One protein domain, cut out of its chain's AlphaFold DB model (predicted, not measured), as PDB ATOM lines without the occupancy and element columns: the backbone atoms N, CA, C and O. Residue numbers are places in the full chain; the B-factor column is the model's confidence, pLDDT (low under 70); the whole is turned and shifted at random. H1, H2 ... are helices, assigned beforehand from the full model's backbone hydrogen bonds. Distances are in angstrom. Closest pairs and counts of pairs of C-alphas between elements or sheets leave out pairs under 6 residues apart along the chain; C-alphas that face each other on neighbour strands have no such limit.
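What this domain is: This is residues 400 to 476 of the 476 residues of an uncharacterized protein of Bacteroidetes bacterium (UniProt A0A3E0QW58). Five short helices make a closed ring in chain order, H1 to H5, each touching the two beside it, with H5 coming back to H1; no helix fills the middle. The printed part has 77 residues and no named strand: all helix, compact, with a radius of gyration of the C-alphas of 11.8 A and spans of 30 by 25 by 16 A.

How they stand to each other: H3, residues 430 to 440, touches H2, residues 412 to 422, at a shallow tilt of 31 degrees, the same way; their closest C-alphas, Phe 437 and Tyr 420, are 5.4 A apart. H4, residues 448 to 458, touches H5, residues 465 to 475, at a steep tilt of 58 degrees; the closest C-alphas, Asn 453 and Ile 465, are 6.1 A apart. H5 touches H1, residues 400 to 407; the closest C-alphas, Trp 473 and Leu 402, are 6.0 A apart. H1 and H3 are apart. In these five helices every O i to N i+4 pair is within hydrogen-bond range.

Where its parts are: H2 and H5 each measure 15.4 A. C-alpha 400 is at (38.736, -13.983, 3.665), C-alpha 475 at (50.897, -19.802, -1.001).

The domain as a whole: The printed part has no cut and no long link; no printed residue is under 70.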
ATOM      1  N   GLN A 400      39.351 -15.014   4.506       82.94
ATOM      2  CA  GLN A 400      38.736 -13.983   3.665       82.94
ATOM      3  C   GLN A 400      39.726 -12.864   3.345       82.94
ATOM      4  O   GLN A 400      39.797 -12.407   2.202       82.94
ATOM      5  N   ASP A 401      40.534 -12.478   4.329       76.38
ATOM      6  CA  ASP A 401      41.559 -11.456   4.166       76.38
ATOM      7  C   ASP A 401      42.691 -11.953   3.255       76.38
ATOM      8  O   ASP A 401      43.101 -11.232   2.344       76.38
ATOM      9  N   LEU A 402      43.145 -13.205   3.422       79.94
ATOM     10  CA  LEU A 402      44.156 -13.811   2.540       79.94
ATOM     11  C   LEU A 402      43.692 -13.829   1.083       79.94
ATOM     12  O   LEU A 402      44.447 -13.444   0.190       79.94
ATOM     13  N   ILE A 403      42.439 -14.217   0.842       83.75
ATOM     14  CA  ILE A 403      41.857 -14.196  -0.500       83.75
ATOM     15  C   ILE A 403      41.857 -12.768  -1.054       83.75
ATOM     16  O   ILE A 403      42.289 -12.553  -2.187       83.75
ATOM     17  N   LEU A 404      41.411 -11.778  -0.277       83.44
ATOM     18  CA  LEU A 404      41.343 -10.390  -0.737       83.44
ATOM     19  C   LEU A 404      42.735  -9.836  -1.089       83.44
ATOM     20  O   LEU A 404      42.897  -9.183  -2.118       83.44
ATOM     21  N   ILE A 405      43.752 -10.163  -0.286       80.88
ATOM     22  CA  ILE A 405      45.151  -9.770  -0.513       80.88
ATOM     23  C   ILE A 405      45.698 -10.376  -1.804       80.88
ATOM     24  O   ILE A 405      46.322  -9.669  -2.593       80.88
ATOM     25  N   LYS A 406      45.487 -11.679  -2.025       84.81
ATOM     26  CA  LYS A 406      46.045 -12.382  -3.191       84.81
ATOM     27  C   LYS A 406      45.339 -12.036  -4.487       84.81
ATOM     28  O   LYS A 406      45.976 -11.952  -5.532       84.81
ATOM     29  N   THR A 407      44.034 -11.820  -4.422       87.19
ATOM     30  CA  THR A 407      43.233 -11.518  -5.609       87.19
ATOM     31  C   THR A 407      43.223 -10.030  -5.958       87.19
ATOM     32  O   THR A 407      42.958  -9.680  -7.107       87.19
ATOM     33  N   GLY A 408      43.513  -9.141  -4.999       81.44
ATOM     34  CA  GLY A 408      43.543  -7.688  -5.203       81.44
ATOM     35  C   GLY A 408      42.179  -7.070  -5.539       81.44
ATOM     36  O   GLY A 408      42.120  -5.929  -6.003       81.44
ATOM     37  N   GLY A 409      41.088  -7.819  -5.352       80.44
ATOM     38  CA  GLY A 409      39.733  -7.369  -5.660       80.44
ATOM     39  C   GLY A 409      39.207  -6.335  -4.653       80.44
ATOM     40  O   GLY A 409      39.583  -6.370  -3.483       80.44
ATOM     41  N   PRO A 410      38.301  -5.425  -5.064       78.94
ATOM     42  CA  PRO A 410      37.660  -4.473  -4.150       78.94
ATOM     43  C   PRO A 410      36.684  -5.148  -3.170       78.94
ATOM     44  O   PRO A 410      36.392  -4.591  -2.114       78.94
ATOM     45  N   THR A 411      36.190  -6.343  -3.505       89.44
ATOM     46  CA  THR A 411      35.426  -7.223  -2.614       89.44
ATOM     47  C   THR A 411      35.909  -8.666  -2.763       89.44
ATOM     48  O   THR A 411      36.503  -9.023  -3.783       89.44
ATOM     49  N   LEU A 412      35.614  -9.518  -1.773       89.38
ATOM     50  CA  LEU A 412      35.918 -10.955  -1.824       89.38
ATOM     51  C   LEU A 412      35.324 -11.616  -3.080       89.38
ATOM     52  O   LEU A 412      35.973 -12.437  -3.724       89.38
ATOM     53  N   HIS A 413      34.098 -11.225  -3.440       92.56
ATOM     54  CA  HIS A 413      33.398 -11.733  -4.616       92.56
ATOM     55  C   HIS A 413      34.130 -11.365  -5.911       92.56
ATOM     56  O   HIS A 413      34.391 -12.240  -6.735       92.56
ATOM     57  N   ASP A 414      34.499 -10.091  -6.067       90.44
ATOM     58  CA  ASP A 414      35.176  -9.600  -7.271       90.44
ATOM     59  C   ASP A 414      36.572 -10.214  -7.420       90.44
ATOM     60  O   ASP A 414      36.972 -10.603  -8.519       90.44
ATOM     61  N   GLY A 415      37.296 -10.340  -6.304       92.38
ATOM     62  CA  GLY A 415      38.624 -10.941  -6.259       92.38
ATOM     63  C   GLY A 415      38.618 -12.416  -6.660       92.38
ATOM     64  O   GLY A 415      39.363 -12.820  -7.554       92.38
ATOM     65  N   LEU A 416      37.739 -13.220  -6.055       95.44
ATOM     66  CA  LEU A 416      37.605 -14.638  -6.399       95.44
ATOM     67  C   LEU A 416      37.166 -14.840  -7.849       95.44
ATOM     68  O   LEU A 416      37.739 -15.670  -8.550       95.44
ATOM     69  N   LEU A 417      36.193 -14.060  -8.327       96.00
ATOM     70  CA  LEU A 417      35.724 -14.165  -9.706       96.00
ATOM     71  C   LEU A 417      36.844 -13.845 -10.709       96.00
ATOM     72  O   LEU A 417      37.001 -14.554 -11.704       96.00
ATOM     73  N   ALA A 418      37.647 -12.811 -10.439       94.00
ATOM     74  CA  ALA A 418      38.805 -12.473 -11.263       94.00
ATOM     75  C   ALA A 418      39.865 -13.589 -11.257       94.00
ATOM     76  O   ALA A 418      40.373 -13.945 -12.322       94.00
ATOM     77  N   HIS A 419      40.154 -14.175 -10.088       95.75
ATOM     78  CA  HIS A 419      41.082 -15.305  -9.947       95.75
ATOM     79  C   HIS A 419      40.612 -16.550 -10.701       95.75
ATOM     80  O   HIS A 419      41.391 -17.180 -11.411       95.75
ATOM     81  N   TYR A 420      39.334 -16.913 -10.598       97.44
ATOM     82  CA  TYR A 420      38.810 -18.073 -11.321       97.44
ATOM     83  C   TYR A 420      38.867 -17.864 -12.833       97.44
ATOM     84  O   TYR A 420      39.279 -18.764 -13.566       97.44
ATOM     85  N   LYS A 421      38.546 -16.657 -13.310       96.44
ATOM     86  CA  LYS A 421      38.631 -16.318 -14.737       96.44
ATOM     87  C   LYS A 421      40.058 -16.321 -15.270       96.44
ATOM     88  O   LYS A 421      40.294 -16.822 -16.367       96.44
ATOM     89  N   SER A 422      41.023 -15.809 -14.503       96.25
ATOM     90  CA  SER A 422      42.435 -15.860 -14.904       96.25
ATOM     91  C   SER A 422      42.977 -17.293 -14.972       96.25
ATOM     92  O   SER A 422      43.946 -17.541 -15.686       96.25
ATOM     93  N   ASN A 423      42.305 -18.236 -14.307       96.06
ATOM     94  CA  ASN A 423      42.634 -19.659 -14.286       96.06
ATOM     95  C   ASN A 423      41.639 -20.534 -15.080       96.06
ATOM     96  O   ASN A 423      41.507 -21.728 -14.814       96.06
ATOM     97  N   GLY A 424      40.967 -19.957 -16.082       95.94
ATOM     98  CA  GLY A 424      40.235 -20.710 -17.107       95.94
ATOM     99  C   GLY A 424      38.720 -20.821 -16.923       95.94
ATOM    100  O   GLY A 424      38.072 -21.427 -17.774       95.94
ATOM    101  N   ALA A 425      38.139 -20.222 -15.880       97.44
ATOM    102  CA  ALA A 425      36.689 -20.086 -15.781       97.44
ATOM    103  C   ALA A 425      36.147 -19.044 -16.777       97.44
ATOM    104  O   ALA A 425      36.803 -18.051 -17.096       97.44
ATOM    105  N   THR A 426      34.923 -19.250 -17.249       97.62
ATOM    106  CA  THR A 426      34.238 -18.390 -18.226       97.62
ATOM    107  C   THR A 426      32.978 -17.732 -17.676       97.62
ATOM    108  O   THR A 426      32.599 -16.668 -18.162       97.62
ATOM    109  N   SER A 427      32.344 -18.323 -16.660       97.50
ATOM    110  CA  SER A 427      31.119 -17.787 -16.070       97.50
ATOM    111  C   SER A 427      31.336 -16.463 -15.324       97.50
ATOM    112  O   SER A 427      32.385 -16.209 -14.727       97.50
ATOM    113  N   ASP A 428      30.306 -15.615 -15.336       96.50
ATOM    114  CA  ASP A 428      30.224 -14.384 -14.539       96.50
ATOM    115  C   ASP A 428      29.634 -14.626 -13.138       96.50
ATOM    116  O   ASP A 428      29.714 -13.760 -12.271       96.50
ATOM    117  N   CYS A 429      29.034 -15.797 -12.903       96.75
ATOM    118  CA  CYS A 429      28.482 -16.175 -11.608       96.75
ATOM    119  C   CYS A 429      29.562 -16.853 -10.758       96.75
ATOM    120  O   CYS A 429      30.156 -17.833 -11.197       96.75
ATOM    121  N   LEU A 430      29.797 -16.375  -9.530       95.31
ATOM    122  CA  LEU A 430      30.898 -16.853  -8.685       95.31
ATOM    123  C   LEU A 430      30.886 -18.372  -8.449       95.31
ATOM    124  O   LEU A 430      31.934 -19.000  -8.549       95.31
ATOM    125  N   CYS A 431      29.727 -18.970  -8.156       95.50
ATOM    126  CA  CYS A 431      29.645 -20.409  -7.880       95.50
ATOM    127  C   CYS A 431      29.869 -21.273  -9.130       95.50
ATOM    128  O   CYS A 431      30.451 -22.354  -9.030       95.50
ATOM    129  N   ASP A 432      29.446 -20.793 -10.302       96.69
ATOM    130  CA  ASP A 432      29.688 -21.472 -11.574       96.69
ATOM    131  C   ASP A 432      31.151 -21.302 -12.004       96.69
ATOM    132  O   ASP A 432      31.786 -22.272 -12.406       96.69
ATOM    133  N   ALA A 433      31.716 -20.099 -11.844       97.69
ATOM    134  CA  ALA A 433      33.116 -19.813 -12.141       97.69
ATOM    135  C   ALA A 433      34.070 -20.626 -11.253       97.69
ATOM    136  O   ALA A 433      35.050 -21.173 -11.747       97.69
ATOM    137  N   GLU A 434      33.762 -20.761  -9.960       97.50
ATOM    138  CA  GLU A 434      34.490 -21.633  -9.032       97.50
ATOM    139  C   GLU A 434      34.485 -23.087  -9.517       97.50
ATOM    140  O   GLU A 434      35.526 -23.744  -9.574       97.50
ATOM    141  N   ARG A 435      33.314 -23.590  -9.915       96.81
ATOM    142  CA  ARG A 435      33.168 -24.960 -10.406       96.81
ATOM    143  C   ARG A 435      33.926 -25.182 -11.715       96.81
ATOM    144  O   ARG A 435      34.592 -26.204 -11.862       96.81
ATOM    145  N   GLU A 436      33.841 -24.242 -12.651       97.69
ATOM    146  CA  GLU A 436      34.584 -24.271 -13.916       97.69
ATOM    147  C   GLU A 436      36.098 -24.258 -13.678       97.69
ATOM    148  O   GLU A 436      36.804 -25.095 -14.240       97.69
ATOM    149  N   PHE A 437      36.586 -23.384 -12.791       97.81
ATOM    150  CA  PHE A 437      37.987 -23.340 -12.368       97.81
ATOM    151  C   PHE A 437      38.460 -24.700 -11.838       97.81
ATOM    152  O   PHE A 437      39.493 -25.206 -12.278       97.81
ATOM    153  N   LEU A 438      37.694 -25.326 -10.940       97.69
ATOM    154  CA  LEU A 438      38.061 -26.616 -10.351       97.69
ATOM    155  C   LEU A 438      38.113 -27.738 -11.397       97.69
ATOM    156  O   LEU A 438      39.049 -28.536 -11.384       97.69
ATOM    157  N   ILE A 439      37.164 -27.777 -12.339       96.88
ATOM    158  CA  ILE A 439      37.157 -28.765 -13.434       96.88
ATOM    159  C   ILE A 439      38.376 -28.579 -14.339       96.88
ATOM    160  O   ILE A 439      39.054 -29.552 -14.673       96.88
ATOM    161  N   VAL A 440      38.679 -27.333 -14.720       97.12
ATOM    162  CA  VAL A 440      39.851 -27.004 -15.548       97.12
ATOM    163  C   VAL A 440      41.151 -27.425 -14.857       97.12
ATOM    164  O   VAL A 440      42.088 -27.859 -15.524       97.12
ATOM    165  N   ASN A 441      41.183 -27.366 -13.526       95.50
ATOM    166  CA  ASN A 441      42.329 -27.747 -12.708       95.50
ATOM    167  C   ASN A 441      42.298 -29.211 -12.223       95.50
ATOM    168  O   ASN A 441      43.049 -29.584 -11.323       95.50
ATOM    169  N   GLY A 442      41.482 -30.060 -12.855       94.06
ATOM    170  CA  GLY A 442      41.548 -31.514 -12.704       94.06
ATOM    171  C   GLY A 442      40.672 -32.114 -11.606       94.06
ATOM    172  O   GLY A 442      40.807 -33.307 -11.346       94.06
ATOM    173  N   ALA A 443      39.773 -31.343 -10.984       95.88
ATOM    174  CA  ALA A 443      38.780 -31.892 -10.065       95.88
ATOM    175  C   ALA A 443      37.653 -32.617 -10.822       95.88
ATOM    176  O   ALA A 443      37.173 -32.160 -11.866       95.88
ATOM    177  N   SER A 444      37.187 -33.733 -10.269       95.12
ATOM    178  CA  SER A 444      36.072 -34.505 -10.809       95.12
ATOM    179  C   SER A 444      34.733 -33.822 -10.500       95.12
ATOM    180  O   SER A 444      34.583 -33.128  -9.500       95.12
ATOM    181  N   LEU A 445      33.713 -34.009 -11.344       90.38
ATOM    182  CA  LEU A 445      32.396 -33.386 -11.142       90.38
ATOM    183  C   LEU A 445      31.711 -33.889  -9.855       90.38
ATOM    184  O   LEU A 445      31.191 -35.004  -9.822       90.38
ATOM    185  N   ALA A 446      31.644 -33.032  -8.833       91.50
ATOM    186  CA  ALA A 446      30.974 -33.278  -7.551       91.50
ATOM    187  C   ALA A 446      30.370 -31.974  -6.980       91.50
ATOM    188  O   ALA A 446      30.082 -31.042  -7.737       91.50
ATOM    189  N   CYS A 447      30.123 -31.909  -5.665       92.56
ATOM    190  CA  CYS A 447      29.817 -30.644  -4.992       92.56
ATOM    191  C   CYS A 447      31.106 -29.825  -4.781       92.56
ATOM    192  O   CYS A 447      32.180 -30.404  -4.628       92.56
ATOM    193  N   ASN A 448      31.018 -28.488  -4.756       91.50
ATOM    194  CA  ASN A 448      32.206 -27.615  -4.747       91.50
ATOM    195  C   ASN A 448      33.172 -27.913  -3.585       91.50
ATOM    196  O   ASN A 448      34.381 -27.836  -3.772       91.50
ATOM    197  N   VAL A 449      32.665 -28.301  -2.408       94.06
ATOM    198  CA  VAL A 449      33.511 -28.650  -1.250       94.06
ATOM    199  C   VAL A 449      34.354 -29.900  -1.524       94.06
ATOM    200  O   VAL A 449      35.553 -29.898  -1.246       94.06
ATOM    201  N   ASP A 450      33.761 -30.942  -2.111       95.19
ATOM    202  CA  ASP A 450      34.487 -32.166  -2.473       95.19
ATOM    203  C   ASP A 450      35.508 -31.891  -3.583       95.19
ATOM    204  O   ASP A 450      36.641 -32.365  -3.513       95.19
ATOM    205  N   MET A 451      35.128 -31.068  -4.565       97.56
ATOM    206  CA  MET A 451      35.994 -30.669  -5.677       97.56
ATOM    207  C   MET A 451      37.214 -29.877  -5.198       97.56
ATOM    208  O   MET A 451      38.334 -30.143  -5.630       97.56
ATOM    209  N   TRP A 452      37.024 -28.942  -4.265       96.81
ATOM    210  CA  TRP A 452      38.130 -28.245  -3.614       96.81
ATOM    211  C   TRP A 452      39.017 -29.200  -2.827       96.81
ATOM    212  O   TRP A 452      40.239 -29.113  -2.913       96.81
ATOM    213  N   ASN A 453      38.430 -30.130  -2.073       96.00
ATOM    214  CA  ASN A 453      39.214 -31.092  -1.312       96.00
ATOM    215  C   ASN A 453      40.063 -31.989  -2.232       96.00
ATOM    216  O   ASN A 453      41.225 -32.243  -1.915       96.00
ATOM    217  N   GLU A 454      39.519 -32.437  -3.366       97.12
ATOM    218  CA  GLU A 454      40.243 -33.193  -4.397       97.12
ATOM    219  C   GLU A 454      41.388 -32.362  -4.992       97.12
ATOM    220  O   GLU A 454      42.541 -32.792  -4.940       97.12
ATOM    221  N   TYR A 455      41.093 -31.145  -5.462       97.56
ATOM    222  CA  TYR A 455      42.078 -30.233  -6.048       97.56
ATOM    223  C   TYR A 455      43.230 -29.917  -5.083       97.56
ATOM    224  O   TYR A 455      44.399 -30.124  -5.411       97.56
ATOM    225  N   LEU A 456      42.918 -29.487  -3.857       97.06
ATOM    226  CA  LEU A 456      43.924 -29.107  -2.861       97.06
ATOM    227  C   LEU A 456      44.761 -30.300  -2.395       97.06
ATOM    228  O   LEU A 456      45.966 -30.162  -2.184       97.06
ATOM    229  N   SER A 457      44.152 -31.483  -2.276       96.81
ATOM    230  CA  SER A 457      44.900 -32.707  -1.968       96.81
ATOM    231  C   SER A 457      45.820 -33.099  -3.126       96.81
ATOM    232  O   SER A 457      46.944 -33.532  -2.883       96.81
ATOM    233  N   GLY A 458      45.383 -32.900  -4.374       96.25
ATOM    234  CA  GLY A 458      46.200 -33.100  -5.573       96.25
ATOM    235  C   GLY A 458      47.431 -32.187  -5.629       96.25
ATOM    236  O   GLY A 458      48.471 -32.599  -6.137       96.25
ATOM    237  N   LEU A 459      47.347 -30.990  -5.037       96.00
ATOM    238  CA  LEU A 459      48.473 -30.062  -4.866       96.00
ATOM    239  C   LEU A 459      49.376 -30.382  -3.660       96.00
ATOM    240  O   LEU A 459      50.404 -29.733  -3.480       96.00
ATOM    241  N   GLY A 460      49.022 -31.374  -2.838       96.69
ATOM    242  CA  GLY A 460      49.807 -31.794  -1.674       96.69
ATOM    243  C   GLY A 460      49.481 -31.070  -0.363       96.69
ATOM    244  O   GLY A 460      50.200 -31.262   0.618       96.69
ATOM    245  N   TYR A 461      48.407 -30.275  -0.301       95.31
ATOM    246  CA  TYR A 461      47.958 -29.679   0.960       95.31
ATOM    247  C   TYR A 461      47.292 -30.732   1.859       95.31
ATOM    248  O   TYR A 461      46.474 -31.542   1.414       95.31
ATOM    249  N   VAL A 462      47.631 -30.712   3.149       93.75
ATOM    250  CA  VAL A 462      47.178 -31.677   4.167       93.75
ATOM    251  C   VAL A 462      46.297 -30.998   5.219       93.75
ATOM    252  O   VAL A 462      46.344 -29.781   5.357       93.75
ATOM    253  N   GLY A 463      45.514 -31.784   5.966       93.56
ATOM    254  CA  GLY A 463      44.619 -31.286   7.022       93.56
ATOM    255  C   GLY A 463      43.140 -31.429   6.673       93.56
ATOM    256  O   GLY A 463      42.780 -32.176   5.754       93.56
ATOM    257  N   ASP A 464      42.282 -30.744   7.426       95.12
ATOM    258  CA  ASP A 464      40.883 -30.593   7.035       95.12
ATOM    259  C   ASP A 464      40.741 -29.596   5.866       95.12
ATOM    260  O   ASP A 464      41.721 -29.036   5.367       95.12
ATOM    261  N   ILE A 465      39.522 -29.406   5.359       93.06
ATOM    262  CA  ILE A 465      39.309 -28.510   4.216       93.06
ATOM    263  C   ILE A 465      39.690 -27.059   4.540       93.06
ATOM    264  O   ILE A 465      40.172 -26.356   3.658       93.06
ATOM    265  N   HIS A 466      39.522 -26.621   5.789       89.44
ATOM    266  CA  HIS A 466      39.838 -25.265   6.215       89.44
ATOM    267  C   HIS A 466      41.354 -25.042   6.247       89.44
ATOM    268  O   HIS A 466      41.835 -24.074   5.656       89.44
ATOM    269  N   ASP A 467      42.113 -25.982   6.820       88.88
ATOM    270  CA  ASP A 467      43.582 -25.954   6.852       88.88
ATOM    271  C   ASP A 467      44.187 -25.924   5.442       88.88
ATOM    272  O   ASP A 467      45.115 -25.157   5.149       88.88
ATOM    273  N   LYS A 468      43.637 -26.749   4.541       92.12
ATOM    274  CA  LYS A 468      44.070 -26.818   3.140       92.12
ATOM    275  C   LYS A 468      43.823 -25.507   2.411       92.12
ATOM    276  O   LYS A 468      44.698 -25.036   1.689       92.12
ATOM    277  N   PHE A 469      42.650 -24.917   2.600       91.94
ATOM    278  CA  PHE A 469      42.289 -23.645   1.989       91.94
ATOM    279  C   PHE A 469      43.165 -22.497   2.495       91.94
ATOM    280  O   PHE A 469      43.655 -21.701   1.693       91.94
ATOM    281  N   LEU A 470      43.392 -22.431   3.811       87.25
ATOM    282  CA  LEU A 470      44.269 -21.437   4.420       87.25
ATOM    283  C   LEU A 470      45.686 -21.551   3.841       87.25
ATOM    284  O   LEU A 470      46.267 -20.560   3.404       87.25
ATOM    285  N   SER A 471      46.205 -22.779   3.762       87.75
ATOM    286  CA  SER A 471      47.528 -23.065   3.201       87.75
ATOM    287  C   SER A 471      47.619 -22.719   1.715       87.75
ATOM    288  O   SER A 471      48.624 -22.166   1.277       87.75
ATOM    289  N   TYR A 472      46.581 -23.012   0.933       94.06
ATOM    290  CA  TYR A 472      46.532 -22.671  -0.485       94.06
ATOM    291  C   TYR A 472      46.595 -21.160  -0.701       94.06
ATOM    292  O   TYR A 472      47.477 -20.694  -1.418       94.06
ATOM    293  N   TRP A 473      45.727 -20.385  -0.044       90.94
ATOM    294  CA  TRP A 473      45.681 -18.928  -0.220       90.94
ATOM    295  C   TRP A 473      46.877 -18.205   0.397       90.94
ATOM    296  O   TRP A 473      47.265 -17.148  -0.089       90.94
ATOM    297  N   ALA A 474      47.525 -18.780   1.409       81.75
ATOM    298  CA  ALA A 474      48.807 -18.269   1.885       81.75
ATOM    299  C   ALA A 474      49.926 -18.405   0.827       81.75
ATOM    300  O   ALA A 474      50.821 -17.558   0.784       81.75
ATOM    301  N   ASN A 475      49.857 -19.438  -0.028       85.25
ATOM    302  CA  ASN A 475      50.897 -19.802  -1.001       85.25
ATOM    303  C   ASN A 475      50.608 -19.408  -2.464       85.25
ATOM    304  O   ASN A 475      51.507 -19.560  -3.292       85.25
ATOM    305  N   GLN A 476      49.400 -18.931  -2.793       82.56
ATOM    306  CA  GLN A 476      49.149 -18.210  -4.057       82.56
ATOM    307  C   GLN A 476      49.980 -16.930  -4.108       82.56
ATOM    308  O   GLN A 476      50.386 -16.503  -5.206       82.56
TER     309      GLN A 476